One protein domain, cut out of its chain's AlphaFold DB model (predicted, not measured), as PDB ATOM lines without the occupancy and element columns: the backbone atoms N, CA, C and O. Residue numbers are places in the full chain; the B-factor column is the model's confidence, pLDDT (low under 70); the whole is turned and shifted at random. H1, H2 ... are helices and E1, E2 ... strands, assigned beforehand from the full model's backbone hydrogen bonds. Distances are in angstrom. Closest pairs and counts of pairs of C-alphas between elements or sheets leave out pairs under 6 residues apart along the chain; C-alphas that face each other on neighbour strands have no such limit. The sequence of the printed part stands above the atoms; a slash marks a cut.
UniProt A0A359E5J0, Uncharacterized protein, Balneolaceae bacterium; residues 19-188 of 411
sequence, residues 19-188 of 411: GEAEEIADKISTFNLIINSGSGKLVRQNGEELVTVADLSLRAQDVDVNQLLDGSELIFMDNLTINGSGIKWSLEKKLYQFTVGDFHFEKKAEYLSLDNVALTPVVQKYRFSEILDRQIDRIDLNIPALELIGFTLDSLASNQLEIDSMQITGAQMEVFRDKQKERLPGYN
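AT A GLANCE: This is residues 19 to 188 of the 411 residues of an uncharacterized protein of Balneolaceae bacterium (UniProt A0A359E5J0). One long, twisted sheet of eight antiparallel strands makes the body, an open trough in which E1 to E7 each bend partway along. Four short helices sit at its margins: H3 beside E6 and E8 towards one end, H4 beside E7, H2 near the start of E1, and H1 at the far end, where residues 19 to 24 stick out. The printed part has 170 residues, with four named helices and eight named strands in the order H1 E1 E2 H2 E3 E4 E5 H3 E6 H4 E7 E8; the class is mixed, helices and strands. The sheet is branched at E6. The whole is loose, with a radius of gyration of the C-alphas of 21.2 A, and elongated, spanning 73 by 38 by 32 A.

HOW THE PARTS SIT: E3, residues 79 to 91, E4, residues 96 to 106, and E5, residues 111 to 121, form a meander, each strand the antiparallel neighbour of the one before; N 89 and O 98 are 2.8 A apart, N 104 and O 113 2.9 A. On the other side of E3 from E4 lies E2, residues 49 to 64, with N 57 and O 83 at 2.8 A. E2 forms a hairpin with the edge strand E1, residues 30 to 43, with N 35 and O 58 at 2.8 A. E6, residues 137 to 149, is the antiparallel neighbour of E5, with N 114 and O 146 at 2.8 A. On the other side of E6, E7, residues 160 to 169, lies beside residues 145 to 149, with N 167 and O 147 at 2.8 A, and E8, residues 172 to 178, beside 137 to 142, with N 140 and O 174 at 2.8 A. H3, residues 125 to 132, is on the sheet at its level, height 2.8 A; the C-alphas of Ser 129 and Asp 178, its closest to E8, are 6.5 A apart. H4, residues 153 to 157, is on the sheet at its level, height 1.9 A; its closest C-alphas to E7 are Ser 155 and Leu 161, 4.9 A. H2, residues 65 to 69, is only just not on the sheet, with 4 pairs of C-alphas within 10 A. H1, residues 19 to 25, is close to H2 but not clearly touching; the closest C-alphas, of Ala 25 and Val 65, are 8.0 A apart. Every O i to N i+4 pair is within hydrogen-bond range in H2 and H4; H3 has 3 of 4, and H1 1 of 3 beside 1 of 4 O i to N i+3 pairs.

IN THESE COORDINATES: E1 measures 32.9 A, E2 33.1 A, E3 33.0 A, E6 30.8 A and E7 25.9 A from first to last C-alpha. H1 begins at C-alpha 19, (12.593, -0.760, 1.660), and E8 ends at C-alpha 178, (-8.937, 10.518, 66.314). E2 bends by 95 degrees at residue 61, and E7 runs on into E8 across 2 residues at 98 degrees.

THE WHOLE: The two C-alphas farthest apart, of Glu 20 and Gln 180, are 73.5 A apart. The printed part has no cut, and no link between named elements is long. The mean pLDDT of the printed part is 85.8; residues 19 to 28, 71 to 75, 156 and 185 to 188 are under 70.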
ATOM      1  N   GLY A  19      12.523  -1.925   2.556       42.94
ATOM      2  CA  GLY A  19      12.593  -0.760   1.660       42.94
ATOM      3  C   GLY A  19      11.280  -0.365   0.966       42.94
ATOM      4  O   GLY A  19      11.164   0.759   0.505       42.94
ATOM      5  N   GLU A  20      10.265  -1.236   0.940       45.22
ATOM      6  CA  GLU A  20       8.914  -0.883   0.459       45.22
ATOM      7  C   GLU A  20       8.094  -0.087   1.495       45.22
ATOM      8  O   GLU A  20       7.192   0.658   1.126       45.22
ATOM      9  N   ALA A  21       8.401  -0.210   2.794       47.47
ATOM     10  CA  ALA A  21       7.722   0.541   3.855       47.47
ATOM     11  C   ALA A  21       8.237   1.988   3.969       47.47
ATOM     12  O   ALA A  21       7.466   2.881   4.311       47.47
ATOM     13  N   GLU A  22       9.512   2.230   3.638       44.62
ATOM     14  CA  GLU A  22      10.103   3.578   3.606       44.62
ATOM     15  C   GLU A  22       9.486   4.443   2.492       44.62
ATOM     16  O   GLU A  22       9.155   5.600   2.726       44.62
ATOM     17  N   GLU A  23       9.208   3.870   1.317       45.75
ATOM     18  CA  GLU A  23       8.639   4.611   0.177       45.75
ATOM     19  C   GLU A  23       7.140   4.956   0.348       45.75
ATOM     20  O   GLU A  23       6.620   5.878  -0.291       45.75
ATOM     21  N   ILE A  24       6.425   4.222   1.211       49.53
ATOM     22  CA  ILE A  24       5.022   4.491   1.575       49.53
ATOM     23  C   ILE A  24       4.938   5.529   2.703       49.53
ATOM     24  O   ILE A  24       4.052   6.386   2.666       49.53
ATOM     25  N   ALA A  25       5.864   5.490   3.669       49.16
ATOM     26  CA  ALA A  25       5.951   6.478   4.744       49.16
ATOM     27  C   ALA A  25       6.211   7.899   4.201       49.16
ATOM     28  O   ALA A  25       5.581   8.843   4.664       49.16
ATOM     29  N   ASP A  26       7.007   8.037   3.135       52.38
ATOM     30  CA  ASP A  26       7.262   9.327   2.467       52.38
ATOM     31  C   ASP A  26       6.046   9.910   1.704       52.38
ATOM     32  O   ASP A  26       6.086  11.054   1.247       52.38
ATOM     33  N   LYS A  27       4.941   9.159   1.550       56.53
ATOM     34  CA  LYS A  27       3.721   9.610   0.840       56.53
ATOM     35  C   LYS A  27       2.527   9.913   1.747       56.53
ATOM     36  O   LYS A  27       1.538  10.462   1.256       56.53
ATOM     37  N   ILE A  28       2.587   9.571   3.032       61.28
ATOM     38  CA  ILE A  28       1.509   9.817   3.996       61.28
ATOM     39  C   ILE A  28       2.001  10.876   4.978       61.28
ATOM     40  O   ILE A  28       2.765  10.577   5.886       61.28
ATOM     41  N   SER A  29       1.561  12.122   4.800       75.25
ATOM     42  CA  SER A  29       1.913  13.208   5.720       75.25
ATOM     43  C   SER A  29       1.083  13.178   7.004       75.25
ATOM     44  O   SER A  29       1.597  13.502   8.069       75.25
ATOM     45  N   THR A  30      -0.191  12.775   6.915       79.44
ATOM     46  CA  THR A  30      -1.143  12.810   8.036       79.44
ATOM     47  C   THR A  30      -2.080  11.602   8.055       79.44
ATOM     48  O   THR A  30      -2.346  10.987   7.017       79.44
ATOM     49  N   PHE A  31      -2.606  11.262   9.234       80.38
ATOM     50  CA  PHE A  31      -3.631  10.229   9.404       80.38
ATOM     51  C   PHE A  31      -4.550  10.502  10.609       80.38
ATOM     52  O   PHE A  31      -4.244  11.313  11.475       80.38
ATOM     53  N   ASN A  32      -5.683   9.797  10.688       81.69
ATOM     54  CA  ASN A  32      -6.549   9.816  11.871       81.69
ATOM     55  C   ASN A  32      -6.205   8.633  12.784       81.69
ATOM     56  O   ASN A  32      -6.277   7.482  12.346       81.69
ATOM     57  N   LEU A  33      -5.886   8.899  14.051       80.81
ATOM     58  CA  LEU A  33      -5.639   7.875  15.062       80.81
ATOM     59  C   LEU A  33      -6.916   7.629  15.866       80.81
ATOM     60  O   LEU A  33      -7.470   8.548  16.466       80.81
ATOM     61  N   ILE A  34      -7.382   6.381  15.891       83.62
ATOM     62  CA  ILE A  34      -8.541   5.965  16.684       83.62
ATOM     63  C   ILE A  34      -8.163   4.711  17.468       83.62
ATOM     64  O   ILE A  34      -7.863   3.670  16.885       83.62
ATOM     65  N   ILE A  35      -8.209   4.814  18.791       83.50
ATOM     66  CA  ILE A  35      -8.100   3.704  19.733       83.50
ATOM     67  C   ILE A  35      -9.448   3.614  20.438       83.50
ATOM     68  O   ILE A  35      -9.904   4.601  21.006       83.50
ATOM     69  N   ASN A  36     -10.077   2.443  20.406       87.56
ATOM     70  CA  ASN A  36     -11.349   2.195  21.082       87.56
ATOM     71  C   ASN A  36     -11.158   1.113  22.141       87.56
ATOM     72  O   ASN A  36     -10.508   0.101  21.862       87.56
ATOM     73  N   SER A  37     -11.767   1.304  23.313       83.50
ATOM     74  CA  SER A  37     -11.837   0.289  24.377       83.50
ATOM     75  C   SER A  37     -10.469  -0.260  24.808       83.50
ATOM     76  O   SER A  37     -10.303  -1.455  25.057       83.50
ATOM     77  N   GLY A  38      -9.466   0.614  24.866       85.62
ATOM     78  CA  GLY A  38      -8.160   0.304  25.427       85.62
ATOM     79  C   GLY A  38      -8.211   0.154  26.947       85.62
ATOM     80  O   GLY A  38      -9.159   0.556  27.615       85.62
ATOM     81  N   SER A  39      -7.153  -0.406  27.519       88.31
ATOM     82  CA  SER A  39      -6.951  -0.420  28.968       88.31
ATOM     83  C   SER A  39      -5.481  -0.176  29.267       88.31
ATOM     84  O   SER A  39      -4.615  -0.521  28.459       88.31
ATOM     85  N   GLY A  40      -5.201   0.435  30.410       85.31
ATOM     86  CA  GLY A  40      -3.848   0.795  30.805       85.31
ATOM     87  C   GLY A  40      -3.599   0.477  32.266       85.31
ATOM     88  O   GLY A  40      -4.497   0.562  33.105       85.31
ATOM     89  N   LYS A  41      -2.355   0.120  32.580       87.12
ATOM     90  CA  LYS A  41      -1.910  -0.014  33.962       87.12
ATOM     91  C   LYS A  41      -0.487   0.471  34.144       87.12
ATOM     92  O   LYS A  41       0.403   0.130  33.367       87.12
ATOM     93  N   LEU A  42      -0.281   1.230  35.209       83.31
ATOM     94  CA  LEU A  42       1.030   1.624  35.687       83.31
ATOM     95  C   LEU A  42       1.431   0.688  36.824       83.31
ATOM     96  O   LEU A  42       0.716   0.570  37.820       83.31
ATOM     97  N   VAL A  43       2.579   0.031  36.681       85.38
ATOM     98  CA  VAL A  43       3.060  -0.987  37.621       85.38
ATOM     99  C   VAL A  43       4.441  -0.585  38.139       85.38
ATOM    100  O   VAL A  43       5.300  -0.140  37.377       85.38
ATOM    101  N   ARG A  44       4.683  -0.727  39.443       79.94
ATOM    102  CA  ARG A  44       6.027  -0.592  40.023       79.94
ATOM    103  C   ARG A  44       6.935  -1.721  39.547       79.94
ATOM    104  O   ARG A  44       6.486  -2.790  39.150       79.94
ATOM    105  N   GLN A  45       8.244  -1.520  39.695       81.12
ATOM    106  CA  GLN A  45       9.247  -2.544  39.370       81.12
ATOM    107  C   GLN A  45       9.048  -3.860  40.144       81.12
ATOM    108  O   GLN A  45       9.424  -4.917  39.653       81.12
ATOM    109  N   ASN A  46       8.435  -3.814  41.331       82.00
ATOM    110  CA  ASN A  46       8.100  -4.995  42.133       82.00
ATOM    111  C   ASN A  46       6.799  -5.702  41.686       82.00
ATOM    112  O   ASN A  46       6.356  -6.621  42.369       82.00
ATOM    113  N   GLY A  47       6.170  -5.267  40.588       79.75
ATOM    114  CA  GLY A  47       4.926  -5.838  40.065       79.75
ATOM    115  C   GLY A  47       3.645  -5.280  40.693       79.75
ATOM    116  O   GLY A  47       2.554  -5.711  40.333       79.75
ATOM    117  N   GLU A  48       3.747  -4.325  41.617       79.75
ATOM    118  CA  GLU A  48       2.589  -3.698  42.253       79.75
ATOM    119  C   GLU A  48       1.883  -2.720  41.306       79.75
ATOM    120  O   GLU A  48       2.485  -1.748  40.848       79.75
ATOM    121  N   GLU A  49       0.597  -2.955  41.038       82.56
ATOM    122  CA  GLU A  49      -0.243  -2.045  40.254       82.56
ATOM    123  C   GLU A  49      -0.534  -0.770  41.061       82.56
ATOM    124  O   GLU A  49      -0.999  -0.826  42.200       82.56
ATOM    125  N   LEU A  50      -0.215   0.386  40.476       82.69
ATOM    126  CA  LEU A  50      -0.400   1.700  41.091       82.69
ATOM    127  C   LEU A  50      -1.629   2.409  40.555       82.69
ATOM    128  O   LEU A  50      -2.420   2.916  41.347       82.69
ATOM    129  N   VAL A  51      -1.745   2.444  39.228       87.12
ATOM    130  CA  VAL A  51      -2.823   3.116  38.510       87.12
ATOM    131  C   VAL A  51      -3.381   2.153  37.481       87.12
ATOM    132  O   VAL A  51      -2.618   1.514  36.758       87.12
ATOM    133  N   THR A  52      -4.700   2.065  37.398       88.81
ATOM    134  CA  THR A  52      -5.400   1.350  36.329       88.81
ATOM    135  C   THR A  52      -6.384   2.291  35.664       88.81
ATOM    136  O   THR A  52      -6.982   3.107  36.358       88.81
ATOM    137  N   VAL A  53      -6.576   2.140  34.358       89.56
ATOM    138  CA  VAL A  53      -7.627   2.808  33.584       89.56
ATOM    139  C   VAL A  53      -8.319   1.787  32.687       89.56
ATOM    140  O   VAL A  53      -7.660   0.927  32.088       89.56
ATOM    141  N   ALA A  54      -9.644   1.870  32.622       87.62
ATOM    142  CA  ALA A  54     -10.494   1.036  31.790       87.62
ATOM    143  C   ALA A  54     -11.095   1.854  30.638       87.62
ATOM    144  O   ALA A  54     -11.112   3.084  30.673       87.62
ATOM    145  N   ASP A  55     -11.544   1.145  29.602       89.19
ATOM    146  CA  ASP A  55     -12.319   1.676  28.473       89.19
ATOM    147  C   ASP A  55     -11.753   2.955  27.828       89.19
ATOM    148  O   ASP A  55     -12.482   3.805  27.315       89.19
ATOM    149  N   LEU A  56     -10.423   3.070  27.803       90.06
ATOM    150  CA  LEU A  56      -9.712   4.215  27.256       90.06
ATOM    151  C   LEU A  56      -9.923   4.281  25.744       90.06
ATOM    152  O   LEU A  56      -9.509   3.392  24.997       90.06
ATOM    153  N   SER A  57     -10.528   5.367  25.291       90.12
ATOM    154  CA  SER A  57     -10.730   5.663  23.884       90.12
ATOM    155  C   SER A  57     -10.039   6.973  23.535       90.12
ATOM    156  O   SER A  57     -10.280   8.003  24.160       90.12
ATOM    157  N   LEU A  58      -9.177   6.931  22.526       89.12
ATOM    158  CA  LEU A  58      -8.421   8.078  22.040       89.12
ATOM    159  C   LEU A  58      -8.789   8.313  20.585       89.12
ATOM    160  O   LEU A  58      -8.735   7.396  19.766       89.12
ATOM    161  N   ARG A  59      -9.131   9.553  20.254       89.12
ATOM    162  CA  ARG A  59      -9.365   9.984  18.882       89.12
ATOM    163  C   ARG A  59      -8.526  11.218  18.609       89.12
ATOM    164  O   ARG A  59      -8.708  12.226  19.274       89.12
ATOM    165  N   ALA A  60      -7.652  11.135  17.618       87.44
ATOM    166  CA  ALA A  60      -6.902  12.266  17.098       87.44
ATOM    167  C   ALA A  60      -7.093  12.361  15.582       87.44
ATOM    168  O   ALA A  60      -7.138  11.338  14.889       87.44
ATOM    169  N   GLN A  61      -7.239  13.579  15.070       86.06
ATOM    170  CA  GLN A  61      -7.349  13.841  13.633       86.06
ATOM    171  C   GLN A  61      -6.124  14.588  13.125       86.06
ATOM    172  O   GLN A  61      -5.512  15.337  13.884       86.06
ATOM    173  N   ASP A  62      -5.805  14.376  11.848       83.69
ATOM    174  CA  ASP A  62      -4.711  15.053  11.144       83.69
ATOM    175  C   ASP A  62      -3.339  14.891  11.835       83.69
ATOM    176  O   ASP A  62      -2.512  15.798  11.843       83.69
ATOM    177  N   VAL A  63      -3.089  13.711  12.416       82.50
ATOM    178  CA  VAL A  63      -1.845  13.369  13.120       82.50
ATOM    179  C   VAL A  63      -0.691  13.327  12.123       82.50
ATOM    180  O   VAL A  63      -0.706  12.500  11.209       82.50
ATOM    181  N   ASP A  64       0.313  14.184  12.316       81.12
ATOM    182  CA  ASP A  64       1.538  14.192  11.512       81.12
ATOM    183  C   ASP A  64       2.387  12.944  11.808       81.12
ATOM    184  O   ASP A  64       2.750  12.654  12.953       81.12
ATOM    185  N   VAL A  65       2.686  12.176  10.757       77.62
ATOM    186  CA  VAL A  65       3.422  10.908  10.869       77.62
ATOM    187  C   VAL A  65       4.867  11.136  11.314       77.62
ATOM    188  O   VAL A  65       5.382  10.363  12.118       77.62
ATOM    189  N   ASN A  66       5.520  12.191  10.827       75.75
ATOM    190  CA  ASN A  66       6.915  12.469  11.159       75.75
ATOM    191  C   ASN A  66       7.043  12.893  12.623       75.75
ATOM    192  O   ASN A  66       7.902  12.380  13.335       75.75
ATOM    193  N   GLN A  67       6.127  13.738  13.105       73.38
ATOM    194  CA  GLN A  67       6.119  14.163  14.508       73.38
ATOM    195  C   GLN A  67       5.888  12.991  15.469       73.38
ATOM    196  O   GLN A  67       6.581  12.889  16.484       73.38
ATOM    197  N   LEU A  68       4.981  12.064  15.129       71.62
ATOM    198  CA  LEU A  68       4.746  10.856  15.924       71.62
ATOM    199  C   LEU A  68       5.986   9.947  15.990       71.62
ATOM    200  O   LEU A  68       6.284   9.374  17.038       71.62
ATOM    201  N   LEU A  69       6.692   9.785  14.867       71.44
ATOM    202  CA  LEU A  69       7.854   8.897  14.756       71.44
ATOM    203  C   LEU A  69       9.115   9.458  15.419       71.44
ATOM    204  O   LEU A  69       9.938   8.675  15.892       71.44
ATOM    205  N   ASP A  70       9.239  10.780  15.510       70.88
ATOM    206  CA  ASP A  70      10.332  11.453  16.222       70.88
ATOM    207  C   ASP A  70      10.207  11.339  17.756       70.88
ATOM    208  O   ASP A  70      11.061  11.826  18.498       70.88
ATOM    209  N   GLY A  71       9.166  10.653  18.245       59.03
ATOM    210  CA  GLY A  71       8.908  10.452  19.670       59.03
ATOM    211  C   GLY A  71       8.270  11.666  20.340       59.03
ATOM    212  O   GLY A  71       8.285  11.750  21.568       59.03
ATOM    213  N   SER A  72       7.721  12.596  19.551       56.81
ATOM    214  CA  SER A  72       7.026  13.772  20.074       56.81
ATOM    215  C   SER A  72       5.801  13.328  20.874       56.81
ATOM    216  O   SER A  72       5.049  12.444  20.458       56.81
ATOM    217  N   GLU A  73       5.617  13.913  22.054       64.62
ATOM    218  CA  GLU A  73       4.514  13.593  22.962       64.62
ATOM    219  C   GLU A  73       3.144  13.926  22.337       64.62
ATOM    220  O   GLU A  73       3.065  14.650  21.351       64.62
ATOM    221  N   LEU A  74       2.036  13.462  22.934       64.56
ATOM    222  CA  LEU A  74       0.650  13.701  22.467       64.56
ATOM    223  C   LEU A  74       0.281  15.190  22.238       64.56
ATOM    224  O   LEU A  74      -0.757  15.488  21.648       64.56
ATOM    225  N   ILE A  75       1.141  16.102  22.687       65.81
ATOM    226  CA  ILE A  75       1.115  17.561  22.543       65.81
ATOM    227  C   ILE A  75       0.837  18.007  21.103       65.81
ATOM    228  O   ILE A  75       0.130  18.980  20.909       65.81
ATOM    229  N   PHE A  76       1.318  17.328  20.062       70.56
ATOM    230  CA  PHE A  76       1.135  17.836  18.690       70.56
ATOM    231  C   PHE A  76      -0.241  17.530  18.063       70.56
ATOM    232  O   PHE A  76      -0.532  17.959  16.948       70.56
ATOM    233  N   MET A  77      -1.106  16.780  18.753       79.69
ATOM    234  CA  MET A  77      -2.413  16.380  18.223       79.69
ATOM    235  C   MET A  77      -3.484  17.439  18.527       79.69
ATOM    236  O   MET A  77      -4.150  17.370  19.556       79.69
ATOM    237  N   ASP A  78      -3.689  18.407  17.630       77.44
ATOM    238  CA  ASP A  78      -4.625  19.527  17.854       77.44
ATOM    239  C   ASP A  78      -6.091  19.095  18.023       77.44
ATOM    240  O   ASP A  78      -6.822  19.635  18.854       77.44
ATOM    241  N   ASN A  79      -6.527  18.081  17.272       87.38
ATOM    242  CA  ASN A  79      -7.886  17.534  17.335       87.38
ATOM    243  C   ASN A  79      -7.930  16.250  18.179       87.38
ATOM    244  O   ASN A  79      -8.382  15.207  17.699       87.38
ATOM    245  N   LEU A  80      -7.404  16.313  19.406       90.44
ATOM    246  CA  LEU A  80      -7.341  15.190  20.341       90.44
ATOM    247  C   LEU A  80      -8.530  15.187  21.312       90.44
ATOM    248  O   LEU A  80      -8.748  16.140  22.061       90.44
ATOM    249  N   THR A  81      -9.236  14.061  21.348       93.25
ATOM    250  CA  THR A  81     -10.237  13.725  22.360       93.25
ATOM    251  C   THR A  81      -9.831  12.435  23.060       93.25
ATOM    252  O   THR A  81      -9.529  11.432  22.403       93.25
ATOM    253  N   ILE A  82      -9.865  12.437  24.389       92.75
ATOM    254  CA  ILE A  82      -9.621  11.251  25.210       92.75
ATOM    255  C   ILE A  82     -10.843  11.029  26.092       92.75
ATOM    256  O   ILE A  82     -11.259  11.919  26.821       92.75
ATOM    257  N   ASN A  83     -11.403   9.827  26.030       95.25
ATOM    258  CA  ASN A  83     -12.451   9.370  26.929       95.25
ATOM    259  C   ASN A  83     -11.952   8.137  27.662       95.25
ATOM    260  O   ASN A  83     -11.189   7.348  27.105       95.25
ATOM    261  N   GLY A  84     -12.424   7.915  28.872       94.31
ATOM    262  CA  GLY A  84     -12.194   6.652  29.547       94.31
ATOM    263  C   GLY A  84     -12.909   6.609  30.873       94.31
ATOM    264  O   GLY A  84     -13.613   7.545  31.248       94.31
ATOM    265  N   SER A  85     -12.715   5.506  31.581       94.94
ATOM    266  CA  SER A  85     -13.396   5.288  32.843       94.94
ATOM    267  C   SER A  85     -12.556   4.473  33.820       94.94
ATOM    268  O   SER A  85     -11.482   3.943  33.506       94.94
ATOM    269  N   GLY A  86     -13.042   4.383  35.053       92.88
ATOM    270  CA  GLY A  86     -12.535   3.471  36.064       92.88
ATOM    271  C   GLY A  86     -11.077   3.721  36.431       92.88
ATOM    272  O   GLY A  86     -10.353   2.754  36.700       92.88
ATOM    273  N   ILE A  87     -10.638   4.986  36.458       95.06
ATOM    274  CA  ILE A  87      -9.318   5.320  36.994       95.06
ATOM    275  C   ILE A  87      -9.312   4.922  38.465       95.06
ATOM    276  O   ILE A  87     -10.196   5.308  39.228       95.06
ATOM    277  N   LYS A  88      -8.304   4.153  38.873       94.56
ATOM    278  CA  LYS A  88      -8.083   3.792  40.277       94.56
ATOM    279  C   LYS A  88      -6.624   3.971  40.622       94.56
ATOM    280  O   LYS A  88      -5.766   3.444  39.921       94.56
ATOM    281  N   TRP A  89      -6.357   4.650  41.732       92.00
ATOM    282  CA  TRP A  89      -5.015   4.854  42.258       92.00
ATOM    283  C   TRP A  89      -4.974   4.577  43.762       92.00
ATOM    284  O   TRP A  89      -5.712   5.166  44.547       92.00
ATOM    285  N   SER A  90      -4.097   3.662  44.182       89.25
ATOM    286  CA  SER A  90      -3.815   3.424  45.604       89.25
ATOM    287  C   SER A  90      -2.787   4.418  46.162       89.25
ATOM    288  O   SER A  90      -1.653   4.479  45.681       89.25
ATOM    289  N   LEU A  91      -3.154   5.146  47.221       87.81
ATOM    290  CA  LEU A  91      -2.350   6.200  47.852       87.81
ATOM    291  C   LEU A  91      -2.007   5.868  49.317       87.81
ATOM    292  O   LEU A  91      -2.554   4.938  49.909       87.81
ATOM    293  N   GLU A  92      -1.051   6.608  49.890       78.50
ATOM    294  CA  GLU A  92      -0.638   6.545  51.306       78.50
ATOM    295  C   GLU A  92      -0.490   5.125  51.878       78.50
ATOM    296  O   GLU A  92      -1.197   4.719  52.798       78.50
ATOM    297  N   LYS A  93       0.436   4.332  51.326       81.88
ATOM    298  CA  LYS A  93       0.641   2.928  51.743       81.88
ATOM    299  C   LYS A  93      -0.644   2.077  51.662       81.88
ATOM    300  O   LYS A  93      -0.810   1.152  52.452       81.88
ATOM    301  N   LYS A  94      -1.512   2.363  50.681       84.69
ATOM    302  CA  LYS A  94      -2.812   1.707  50.447       84.69
ATOM    303  C   LYS A  94      -3.854   1.979  51.525       84.69
ATOM    304  O   LYS A  94      -4.736   1.155  51.718       84.69
ATOM    305  N   LEU A  95      -3.761   3.097  52.238       92.50
ATOM    306  CA  LEU A  95      -4.830   3.522  53.145       92.50
ATOM    307  C   LEU A  95      -5.935   4.294  52.422       92.50
ATOM    308  O   LEU A  95      -7.050   4.374  52.935       92.50
ATOM    309  N   TYR A  96      -5.640   4.788  51.222       95.56
ATOM    310  CA  TYR A  96      -6.565   5.514  50.369       95.56
ATOM    311  C   TYR A  96      -6.680   4.878  48.994       95.56
ATOM    312  O   TYR A  96      -5.688   4.414  48.423       95.56
ATOM    313  N   GLN A  97      -7.886   4.941  48.448       95.81
ATOM    314  CA  GLN A  97      -8.155   4.726  47.041       95.81
ATOM    315  C   GLN A  97      -8.694   6.028  46.450       95.81
ATOM    316  O   GLN A  97      -9.719   6.535  46.894       95.81
ATOM    317  N   PHE A  98      -7.976   6.565  45.471       97.38
ATOM    318  CA  PHE A  98      -8.460   7.631  44.610       97.38
ATOM    319  C   PHE A  98      -9.109   7.009  43.375       97.38
ATOM    320  O   PHE A  98      -8.523   6.105  42.771       97.38
ATOM    321  N   THR A  99     -10.300   7.466  42.999       97.69
ATOM    322  CA  THR A  99     -11.003   6.983  41.809       97.69
ATOM    323  C   THR A  99     -11.559   8.115  40.972       97.69
ATOM    324  O   THR A  99     -11.943   9.146  41.514       97.69
ATOM    325  N   VAL A 100     -11.664   7.876  39.668       98.12
ATOM    326  CA  VAL A 100     -12.489   8.667  38.749       98.12
ATOM    327  C   VAL A 100     -13.394   7.693  38.004       98.12
ATOM    328  O   VAL A 100     -12.913   6.662  37.522       98.12
ATOM    329  N   GLY A 101     -14.690   7.998  37.972       97.56
ATOM    330  CA  GLY A 101     -15.714   7.224  37.282       97.56
ATOM    331  C   GLY A 101     -15.522   7.310  35.779       97.56
ATOM    332  O   GLY A 101     -14.905   6.416  35.216       97.56
ATOM    333  N   ASP A 102     -15.997   8.388  35.169       97.56
ATOM    334  CA  ASP A 102     -15.794   8.685  33.751       97.56
ATOM    335  C   ASP A 102     -14.937   9.944  33.616       97.56
ATOM    336  O   ASP A 102     -14.926  10.805  34.496       97.56
ATOM    337  N   PHE A 103     -14.173  10.044  32.534       97.06
ATOM    338  CA  PHE A 103     -13.469  11.270  32.196       97.06
ATOM    339  C   PHE A 103     -13.528  11.539  30.701       97.06
ATOM    340  O   PHE A 103     -13.467  10.623  29.874       97.06
ATOM    341  N   HIS A 104     -13.588  12.822  30.368       97.19
ATOM    342  CA  HIS A 104     -13.571  13.310  29.004       97.19
ATOM    343  C   HIS A 104     -12.656  14.526  28.904       97.19
ATOM    344  O   HIS A 104     -12.830  15.514  29.613       97.19
ATOM    345  N   PHE A 105     -11.679  14.440  28.009       95.31
ATOM    346  CA  PHE A 105     -10.753  15.508  27.676       95.31
ATOM    347  C   PHE A 105     -10.892  15.870  26.201       95.31
ATOM    348  O   PHE A 105     -10.854  14.987  25.337       95.31
ATOM    349  N   GLU A 106     -10.965  17.164  25.914       94.69
ATOM    350  CA  GLU A 106     -10.960  17.707  24.562       94.69
ATOM    351  C   GLU A 106      -9.920  18.825  24.457       94.69
ATOM    352  O   GLU A 106     -10.093  19.908  25.017       94.69
ATOM    353  N   LYS A 107      -8.841  18.570  23.704       91.56
ATOM    354  CA  LYS A 107      -7.703  19.496  23.608       91.56
ATOM    355  C   LYS A 107      -8.113  20.850  23.031       91.56
ATOM    356  O   LYS A 107      -7.781  21.882  23.596       91.56
ATOM    357  N   LYS A 108      -8.862  20.847  21.926       91.25
ATOM    358  CA  LYS A 108      -9.268  22.067  21.211       91.25
ATOM    359  C   LYS A 108     -10.205  22.965  22.020       91.25
ATOM    360  O   LYS A 108     -10.192  24.177  21.837       91.25
ATOM    361  N   ALA A 109     -11.041  22.362  22.860       94.38
ATOM    362  CA  ALA A 109     -11.925  23.082  23.767       94.38
ATOM    363  C   ALA A 109     -11.227  23.468  25.083       94.38
ATOM    364  O   ALA A 109     -11.841  24.152  25.896       94.38
ATOM    365  N   GLU A 110      -9.983  23.016  25.294       94.38
ATOM    366  CA  GLU A 110      -9.222  23.166  26.539       94.38
ATOM    367  C   GLU A 110     -10.041  22.730  27.760       94.38
ATOM    368  O   GLU A 110     -10.118  23.411  28.784       94.38
ATOM    369  N   TYR A 111     -10.720  21.592  27.616       96.31
ATOM    370  CA  TYR A 111     -11.739  21.141  28.552       96.31
ATOM    371  C   TYR A 111     -11.428  19.743  29.080       96.31
ATOM    372  O   TYR A 111     -11.107  18.827  28.317       96.31
ATOM    373  N   LEU A 112     -11.564  19.578  30.395       97.19
ATOM    374  CA  LEU A 112     -11.526  18.290  31.079       97.19
ATOM    375  C   LEU A 112     -12.748  18.171  31.988       97.19
ATOM    376  O   LEU A 112     -12.951  19.012  32.854       97.19
ATOM    377  N   SER A 113     -13.505  17.089  31.857       98.38
ATOM    378  CA  SER A 113     -14.550  16.702  32.809       98.38
ATOM    379  C   SER A 113     -14.205  15.373  33.453       98.38
ATOM    380  O   SER A 113     -13.717  14.454  32.791       98.38
ATOM    381  N   LEU A 114     -14.435  15.298  34.759       98.44
ATOM    382  CA  LEU A 114     -14.234  14.128  35.595       98.44
ATOM    383  C   LEU A 114     -15.520  13.880  36.394       98.44
ATOM    384  O   LEU A 114     -15.929  14.717  37.201       98.44
ATOM    385  N   ASP A 115     -16.100  12.700  36.225       98.38
ATOM    386  CA  ASP A 115     -17.297  12.277  36.940       98.38
ATOM    387  C   ASP A 115     -16.942  11.322  38.077       98.38
ATOM    388  O   ASP A 115     -16.090  10.438  37.944       98.38
ATOM    389  N   ASN A 116     -17.651  11.451  39.199       98.19
ATOM    390  CA  ASN A 116     -17.512  10.598  40.382       98.19
ATOM    391  C   ASN A 116     -16.055  10.485  40.867       98.19
ATOM    392  O   ASN A 116     -15.517   9.387  41.059       98.19
ATOM    393  N   VAL A 117     -15.399  11.633  41.046       98.62
ATOM    394  CA  VAL A 117     -14.063  11.703  41.640       98.62
ATOM    395  C   VAL A 117     -14.180  11.407  43.131       98.62
ATOM    396  O   VAL A 117     -14.926  12.078  43.839       98.62
ATOM    397  N   ALA A 118     -13.430  10.434  43.642       98.44
ATOM    398  CA  ALA A 118     -13.482  10.084  45.058       98.44
ATOM    399  C   ALA A 118     -12.096   9.839  45.653       98.44
ATOM    400  O   ALA A 118     -11.210   9.288  45.002       98.44
ATOM    401  N   LEU A 119     -11.927  10.219  46.919       98.19
ATOM    402  CA  LEU A 119     -10.819   9.822  47.781       98.19
ATOM    403  C   LEU A 119     -11.407   9.075  48.976       98.19
ATOM    404  O   LEU A 119     -11.889   9.685  49.929       98.19
ATOM    405  N   THR A 120     -11.347   7.747  48.926       97.88
ATOM    406  CA  THR A 120     -11.997   6.880  49.909       97.88
ATOM    407  C   THR A 120     -10.958   6.178  50.787       97.88
ATOM    408  O   THR A 120     -10.090   5.459  50.274       97.88
ATOM    409  N   PRO A 121     -11.021   6.333  52.120       96.56
ATOM    410  CA  PRO A 121     -10.256   5.516  53.051       96.56
ATOM    411  C   PRO A 121     -10.669   4.048  52.940       96.56
ATOM    412  O   PRO A 121     -11.837   3.711  53.119       96.56
ATOM    413  N   VAL A 122      -9.711   3.148  52.725       95.62
ATOM    414  CA  VAL A 122     -10.016   1.712  52.550       95.62
ATOM    415  C   VAL A 122     -10.171   0.950  53.873       95.62
ATOM    416  O   VAL A 122     -10.422  -0.254  53.883       95.62
ATOM    417  N   VAL A 123      -9.999   1.636  55.005       95.19
ATOM    418  CA  VAL A 123     -10.161   1.093  56.359       95.19
ATOM    419  C   VAL A 123     -11.135   1.944  57.173       95.19
ATOM    420  O   VAL A 123     -11.335   3.131  56.910       95.19
ATOM    421  N   GLN A 124     -11.720   1.334  58.205       93.62
ATOM    422  CA  GLN A 124     -12.626   2.011  59.133       93.62
ATOM    423  C   GLN A 124     -11.935   3.161  59.889       93.62
ATOM    424  O   GLN A 124     -10.722   3.133  60.107       93.62
ATOM    425  N   LYS A 125     -12.732   4.142  60.343       92.75
ATOM    426  CA  LYS A 125     -12.286   5.413  60.950       92.75
ATOM    427  C   LYS A 125     -11.172   5.265  61.990       92.75
ATOM    428  O   LYS A 125     -10.086   5.797  61.791       92.75
ATOM    429  N   TYR A 126     -11.413   4.512  63.064       94.06
ATOM    430  CA  TYR A 126     -10.428   4.321  64.140       94.06
ATOM    431  C   TYR A 126      -9.224   3.494  63.687       94.06
ATOM    432  O   TYR A 126      -8.079   3.805  64.018       94.06
ATOM    433  N   ARG A 127      -9.463   2.482  62.842       94.56
ATOM    434  CA  ARG A 127      -8.393   1.632  62.318       94.56
ATOM    435  C   ARG A 127      -7.380   2.427  61.489       94.56
ATOM    436  O   ARG A 127      -6.198   2.091  61.497       94.56
ATOM    437  N   PHE A 128      -7.820   3.488  60.813       94.56
ATOM    438  CA  PHE A 128      -6.953   4.390  60.055       94.56
ATOM    439  C   PHE A 128      -5.855   5.005  60.939       94.56
ATOM    440  O   PHE A 128      -4.664   4.864  60.654       94.56
ATOM    441  N   SER A 129      -6.247   5.636  62.049       92.00
ATOM    442  CA  SER A 129      -5.317   6.278  62.986       92.00
ATOM    443  C   SER A 129      -4.504   5.268  63.798       92.00
ATOM    444  O   SER A 129      -3.363   5.553  64.152       92.00
ATOM    445  N   GLU A 130      -5.039   4.068  64.048       92.50
ATOM    446  CA  GLU A 130      -4.285   2.955  64.642       92.50
ATOM    447  C   GLU A 130      -3.134   2.464  63.764       92.50
ATOM    448  O   GLU A 130      -2.043   2.246  64.277       92.50
ATOM    449  N   ILE A 131      -3.352   2.280  62.456       92.94
ATOM    450  CA  ILE A 131      -2.302   1.793  61.544       92.94
ATOM    451  C   ILE A 131      -1.144   2.793  61.460       92.94
ATOM    452  O   ILE A 131       0.015   2.398  61.340       92.94
ATOM    453  N   LEU A 132      -1.457   4.088  61.508       89.75
ATOM    454  CA  LEU A 132      -0.466   5.163  61.450       89.75
ATOM    455  C   LEU A 132       0.126   5.526  62.818       89.75
ATOM    456  O   LEU A 132       1.062   6.325  62.856       89.75
ATOM    457  N   ASP A 133      -0.430   4.965  63.894       90.31
ATOM    458  CA  ASP A 133      -0.060   5.179  65.296       90.31
ATOM    459  C   ASP A 133       0.155   6.656  65.666       90.31
ATOM    460  O   ASP A 133       1.131   7.044  66.304       90.31
ATOM    461  N   ARG A 134      -0.742   7.524  65.183       88.88
ATOM    462  CA  ARG A 134      -0.665   8.971  65.422       88.88
ATOM    463  C   ARG A 134      -1.996   9.665  65.201       88.88
ATOM    464  O   ARG A 134      -2.816   9.240  64.386       88.88
ATOM    465  N   GLN A 135      -2.152  10.818  65.841       87.81
ATOM    466  CA  GLN A 135      -3.255  11.729  65.565       87.81
ATOM    467  C   GLN A 135      -3.133  12.354  64.159       87.81
ATOM    468  O   GLN A 135      -2.311  13.248  63.932       87.81
ATOM    469  N   ILE A 136      -4.009  11.960  63.235       87.69
ATOM    470  CA  ILE A 136      -4.064  12.457  61.853       87.69
ATOM    471  C   ILE A 136      -5.514  12.605  61.385       87.69
ATOM    472  O   ILE A 136      -6.396  11.911  61.887       87.69
ATOM    473  N   ASP A 137      -5.745  13.525  60.451       91.31
ATOM    474  CA  ASP A 137      -7.045  13.705  59.809       91.31
ATOM    475  C   ASP A 137      -7.237  12.616  58.739       91.31
ATOM    476  O   ASP A 137      -6.400  12.464  57.846       91.31
ATOM    477  N   ARG A 138      -8.320  11.846  58.849       95.62
ATOM    478  CA  ARG A 138      -8.832  10.949  57.804       95.62
ATOM    479  C   ARG A 138      -9.855  11.735  56.988       95.62
ATOM    480  O   ARG A 138     -10.792  12.263  57.576       95.62
ATOM    481  N   ILE A 139      -9.690  11.789  55.674       97.06
ATOM    482  CA  ILE A 139     -10.563  12.524  54.753       97.06
ATOM    483  C   ILE A 139     -11.349  11.505  53.934       97.06
ATOM    484  O   ILE A 139     -10.768  10.567  53.423       97.06
ATOM    485  N   ASP A 140     -12.652  11.655  53.808       98.31
ATOM    486  CA  ASP A 140     -13.494  10.876  52.902       98.31
ATOM    487  C   ASP A 140     -14.163  11.879  51.972       98.31
ATOM    488  O   ASP A 140     -14.863  12.763  52.458       98.31
ATOM    489  N   LEU A 141     -13.873  11.825  50.675       98.56
ATOM    490  CA  LEU A 141     -14.303  12.844  49.718       98.56
ATOM    491  C   LEU A 141     -14.947  12.183  48.508       98.56
ATOM    492  O   LEU A 141     -14.359  11.285  47.909       98.56
ATOM    493  N   ASN A 142     -16.113  12.685  48.122       98.62
ATOM    494  CA  ASN A 142     -16.803  12.333  46.891       98.62
ATOM    495  C   ASN A 142     -17.213  13.611  46.155       98.62
ATOM    496  O   ASN A 142     -17.846  14.482  46.744       98.62
ATOM    497  N   ILE A 143     -16.868  13.716  44.876       98.75
ATOM    498  CA  ILE A 143     -17.196  14.831  43.990       98.75
ATOM    499  C   ILE A 143     -17.915  14.241  42.770       98.75
ATOM    500  O   ILE A 143     -17.267  13.626  41.920       98.75
ATOM    501  N   PRO A 144     -19.247  14.396  42.676       98.62
ATOM    502  CA  PRO A 144     -20.023  13.894  41.548       98.62
ATOM    503  C   PRO A 144     -19.575  14.449  40.196       98.62
ATOM    504  O   PRO A 144     -19.462  13.671  39.254       98.62
ATOM    505  N   ALA A 145     -19.293  15.753  40.115       98.56
ATOM    506  CA  ALA A 145     -18.862  16.409  38.885       98.56
ATOM    507  C   ALA A 145     -17.742  17.421  39.161       98.56
ATOM    508  O   ALA A 145     -17.873  18.288  40.037       98.56
ATOM    509  N   LEU A 146     -16.653  17.298  38.401       98.69
ATOM    510  CA  LEU A 146     -15.530  18.226  38.383       98.69
ATOM    511  C   LEU A 146     -15.187  18.579  36.937       98.69
ATOM    512  O   LEU A 146     -14.913  17.698  36.127       98.69
ATOM    513  N   GLU A 147     -15.149  19.869  36.629       98.56
ATOM    514  CA  GLU A 147     -14.816  20.369  35.293       98.56
ATOM    515  C   GLU A 147     -13.647  21.349  35.367       98.56
ATOM    516  O   GLU A 147     -13.591  22.177  36.276       98.56
ATOM    517  N   LEU A 148     -12.728  21.275  34.407       98.00
ATOM    518  CA  LEU A 148     -11.652  22.236  34.188       98.00
ATOM    519  C   LEU A 148     -11.820  22.869  32.808       98.00
ATOM    520  O   LEU A 148     -11.982  22.162  31.813       98.00
ATOM    521  N   ILE A 149     -11.732  24.192  32.759       97.56
ATOM    522  CA  ILE A 149     -11.754  25.007  31.542       97.56
ATOM    523  C   ILE A 149     -10.403  25.718  31.431       97.56
ATOM    524  O   ILE A 149      -9.872  26.187  32.441       97.56
ATOM    525  N   GLY A 150      -9.855  25.794  30.219       94.44
ATOM    526  CA  GLY A 150      -8.499  26.285  29.955       94.44
ATOM    527  C   GLY A 150      -7.414  25.237  30.243       94.44
ATOM    528  O   GLY A 150      -6.242  25.575  30.347       94.44
ATOM    529  N   PHE A 151      -7.781  23.961  30.416       91.56
ATOM    530  CA  PHE A 151      -6.825  22.883  30.665       91.56
ATOM    531  C   PHE A 151      -6.227  22.369  29.348       91.56
ATOM    532  O   PHE A 151      -6.939  21.838  28.495       91.56
ATOM    533  N   THR A 152      -4.901  22.448  29.214       84.50
ATOM    534  CA  THR A 152      -4.163  21.936  28.048       84.50
ATOM    535  C   THR A 152      -3.014  21.009  28.449       84.50
ATOM    536  O   THR A 152      -2.319  21.234  29.443       84.50
ATOM    537  N   LEU A 153      -2.782  19.968  27.640       79.50
ATOM    538  CA  LEU A 153      -1.643  19.054  27.797       79.50
ATOM    539  C   LEU A 153      -0.300  19.753  27.546       79.50
ATOM    540  O   LEU A 153       0.710  19.350  28.118       79.50
ATOM    541  N   ASP A 154      -0.298  20.814  26.740       76.44
ATOM    542  CA  ASP A 154       0.909  21.561  26.371       76.44
ATOM    543  C   ASP A 154       1.519  22.264  27.597       76.44
ATOM    544  O   ASP A 154       2.741  22.391  27.717       76.44
ATOM    545  N   SER A 155       0.663  22.644  28.555       71.62
ATOM    546  CA  SER A 155       1.102  23.185  29.839       71.62
ATOM    547  C   SER A 155       1.943  22.150  30.592       71.62
ATOM    548  O   SER A 155       3.081  22.436  30.969       71.62
ATOM    549  N   LEU A 156       1.442  20.912  30.718       69.06
ATOM    550  CA  LEU A 156       2.098  19.848  31.491       69.06
ATOM    551  C   LEU A 156       3.515  19.536  30.992       69.06
ATOM    552  O   LEU A 156       4.405  19.271  31.800       69.06
ATOM    553  N   ALA A 157       3.735  19.611  29.679       72.56
ATOM    554  CA  ALA A 157       5.039  19.378  29.064       72.56
ATOM    555  C   ALA A 157       6.074  20.469  29.382       72.56
ATOM    556  O   ALA A 157       7.277  20.213  29.396       72.56
ATOM    557  N   SER A 158       5.611  21.686  29.673       76.25
ATOM    558  CA  SER A 158       6.460  22.850  29.944       76.25
ATOM    559  C   SER A 158       6.747  23.048  31.438       76.25
ATOM    560  O   SER A 158       7.247  24.103  31.830       76.25
ATOM    561  N   ASN A 159       6.432  22.060  32.288       82.12
ATOM    562  CA  ASN A 159       6.473  22.185  33.753       82.12
ATOM    563  C   ASN A 159       5.651  23.390  34.267       82.12
ATOM    564  O   ASN A 159       5.983  24.010  35.283       82.12
ATOM    565  N   GLN A 160       4.582  23.715  33.538       87.69
ATOM    566  CA  GLN A 160       3.620  24.755  33.860       87.69
ATOM    567  C   GLN A 160       2.212  24.145  33.874       87.69
ATOM    568  O   GLN A 160       1.953  23.117  33.260       87.69
ATOM    569  N   LEU A 161       1.269  24.730  34.590       91.19
ATOM    570  CA  LEU A 161      -0.138  24.384  34.463       91.19
ATOM    571  C   LEU A 161      -0.967  25.621  34.709       91.19
ATOM    572  O   LEU A 161      -1.065  26.073  35.845       91.19
ATOM    573  N   GLU A 162      -1.562  26.120  33.635       92.00
ATOM    574  CA  GLU A 162      -2.586  27.151  33.691       92.00
ATOM    575  C   GLU A 162      -3.958  26.511  33.536       92.00
ATOM    576  O   GLU A 162      -4.153  25.611  32.716       92.00
ATOM    577  N   ILE A 163      -4.898  26.956  34.362       95.56
ATOM    578  CA  ILE A 163      -6.303  26.579  34.303       95.56
ATOM    579  C   ILE A 163      -7.120  27.852  34.515       95.56
ATOM    580  O   ILE A 163      -6.970  28.553  35.521       95.56
ATOM    581  N   ASP A 164      -8.036  28.139  33.599       96.75
ATOM    582  CA  ASP A 164      -8.899  29.308  33.722       96.75
ATOM    583  C   ASP A 164      -9.935  29.113  34.820       96.75
ATOM    584  O   ASP A 164     -10.085  29.949  35.713       96.75
ATOM    585  N   SER A 165     -10.656  27.997  34.798       98.19
ATOM    586  CA  SER A 165     -11.609  27.728  35.867       98.19
ATOM    587  C   SER A 165     -11.769  26.260  36.195       98.19
ATOM    588  O   SER A 165     -11.615  25.390  35.343       98.19
ATOM    589  N   MET A 166     -12.078  26.007  37.462       98.62
ATOM    590  CA  MET A 166     -12.412  24.702  38.006       98.62
ATOM    591  C   MET A 166     -13.797  24.775  38.642       98.62
ATOM    592  O   MET A 166     -14.010  25.570  39.556       98.62
ATOM    593  N   GLN A 167     -14.712  23.921  38.201       98.75
ATOM    594  CA  GLN A 167     -16.051  23.798  38.769       98.75
ATOM    595  C   GLN A 167     -16.142  22.498  39.566       98.75
ATOM    596  O   GLN A 167     -15.807  21.436  39.051       98.75
ATOM    597  N   ILE A 168     -16.593  22.578  40.815       98.75
ATOM    598  CA  ILE A 168     -16.834  21.435  41.701       98.75
ATOM    599  C   ILE A 168     -18.300  21.482  42.119       98.75
ATOM    600  O   ILE A 168     -18.716  22.425  42.788       98.75
ATOM    601  N   THR A 169     -19.075  20.460  41.761       98.69
ATOM    602  CA  THR A 169     -20.519  20.430  42.041       98.69
ATOM    603  C   THR A 169     -20.891  19.219  42.885       98.69
ATOM    604  O   THR A 169     -20.537  18.086  42.551       98.69
ATOM    605  N   GLY A 170     -21.653  19.444  43.960       98.50
ATOM    606  CA  GLY A 170     -22.274  18.366  44.734       98.50
ATOM    607  C   GLY A 170     -21.320  17.615  45.667       98.50
ATOM    608  O   GLY A 170     -21.596  16.463  46.020       98.50
ATOM    609  N   ALA A 171     -20.167  18.204  46.003       98.69
ATOM    610  CA  ALA A 171     -19.130  17.507  46.750       98.69
ATOM    611  C   ALA A 171     -19.566  17.184  48.186       98.69
ATOM    612  O   ALA A 171     -20.267  17.946  48.845       98.69
ATOM    613  N   GLN A 172     -19.121  16.044  48.696       98.69
ATOM    614  CA  GLN A 172     -19.369  15.594  50.062       98.69
ATOM    615  C   GLN A 172     -18.035  15.229  50.690       98.69
ATOM    616  O   GLN A 172     -17.312  14.381  50.161       98.69
ATOM    617  N   MET A 173     -17.707  15.864  51.813       98.62
ATOM    618  CA  MET A 173     -16.464  15.619  52.528       98.62
ATOM    619  C   MET A 173     -16.714  15.317  54.004       98.62
ATOM    620  O   MET A 173     -17.290  16.120  54.735       98.62
ATOM    621  N   GLU A 174     -16.194  14.192  54.477       98.31
ATOM    622  CA  GLU A 174     -16.049  13.907  55.899       98.31
ATOM    623  C   GLU A 174     -14.578  14.012  56.297       98.31
ATOM    624  O   GLU A 174     -13.704  13.393  55.696       98.31
ATOM    625  N   VAL A 175     -14.296  14.752  57.362       97.19
ATOM    626  CA  VAL A 175     -12.975  14.793  57.982       97.19
ATOM    627  C   VAL A 175     -13.099  14.276  59.407       97.19
ATOM    628  O   VAL A 175     -13.802  14.857  60.230       97.19
ATOM    629  N   PHE A 176     -12.405  13.185  59.715       96.75
ATOM    630  CA  PHE A 176     -12.414  12.557  61.032       96.75
ATOM    631  C   PHE A 176     -11.025  12.593  61.664       96.75
ATOM    632  O   PHE A 176     -10.050  12.127  61.072       96.75
ATOM    633  N   ARG A 177     -10.937  13.095  62.898       94.25
ATOM    634  CA  ARG A 177      -9.693  13.139  63.666       94.25
ATOM    635  C   ARG A 177      -9.813  12.372  64.977       94.25
ATOM    636  O   ARG A 177     -10.449  12.826  65.930       94.25
ATOM    637  N   ASP A 178      -9.094  11.262  65.067       94.75
ATOM    638  CA  ASP A 178      -8.937  10.518  66.314       94.75
ATOM    639  C   ASP A 178      -7.901  11.205  67.225       94.75
ATOM    640  O   ASP A 178      -6.701  11.211  66.937       94.75
ATOM    641  N   LYS A 179      -8.356  11.820  68.323       91.56
ATOM    642  CA  LYS A 179      -7.495  12.416  69.360       91.56
ATOM    643  C   LYS A 179      -7.241  11.477  70.544       91.56
ATOM    644  O   LYS A 179      -6.690  11.935  71.543       91.56
ATOM    645  N   GLN A 180      -7.640  10.209  70.460       88.94
ATOM    646  CA  GLN A 180      -7.244   9.170  71.413       88.94
ATOM    647  C   GLN A 180      -5.780   8.757  71.193       88.94
ATOM    648  O   GLN A 180      -5.120   8.295  72.121       88.94
ATOM    649  N   LYS A 181      -5.250   8.959  69.979       89.62
ATOM    650  CA  LYS A 181      -3.827   8.800  69.657       89.62
ATOM    651  C   LYS A 181      -3.009  10.015  70.070       89.62
ATOM    652  O   LYS A 181      -3.470  11.157  69.990       89.62
ATOM    653  N   GLU A 182      -1.758   9.769  70.446       84.94
ATOM    654  CA  GLU A 182      -0.817  10.839  70.747       84.94
ATOM    655  C   GLU A 182      -0.410  11.602  69.481       84.94
ATOM    656  O   GLU A 182      -0.445  11.108  68.345       84.94
ATOM    657  N   ARG A 183      -0.010  12.855  69.689       77.88
ATOM    658  CA  ARG A 183       0.727  13.604  68.677       77.88
ATOM    659  C   ARG A 183       2.176  13.172  68.753       77.88
ATOM    660  O   ARG A 183       2.759  13.217  69.830       77.88
ATOM    661  N   LEU A 184       2.765  12.826  67.616       72.81
ATOM    662  CA  LEU A 184       4.199  12.584  67.555       72.81
ATOM    663  C   LEU A 184       4.935  13.928  67.724       72.81
ATOM    664  O   LEU A 184       4.757  14.807  66.874       72.81
ATOM    665  N   PRO A 185       5.728  14.125  68.796       58.91
ATOM    666  CA  PRO A 185       6.474  15.363  68.995       58.91
ATOM    667  C   PRO A 185       7.531  15.544  67.896       58.91
ATOM    668  O   PRO A 185       8.157  14.582  67.454       58.91
ATOM    669  N   GLY A 186       7.737  16.786  67.450       58.81
ATOM    670  CA  GLY A 186       8.806  17.140  66.506       58.81
ATOM    671  C   GLY A 186       8.488  16.945  65.019       58.81
ATOM    672  O   GLY A 186       9.331  17.272  64.187       58.81
ATOM    673  N   TYR A 187       7.288  16.476  64.659       52.75
ATOM    674  CA  TYR A 187       6.892  16.304  63.260       52.75
ATOM    675  C   TYR A 187       5.894  17.374  62.797       52.75
ATOM    676  O   TYR A 187       4.678  17.244  62.937       52.75
ATOM    677  N   ASN A 188       6.474  18.362  62.112       68.50
ATOM    678  CA  ASN A 188       5.894  19.209  61.067       68.50
ATOM    679  C   ASN A 188       5.144  20.463  61.531       68.50
ATOM    680  O   ASN A 188       3.949  20.432  61.834       68.50
TER     681      ASN A 188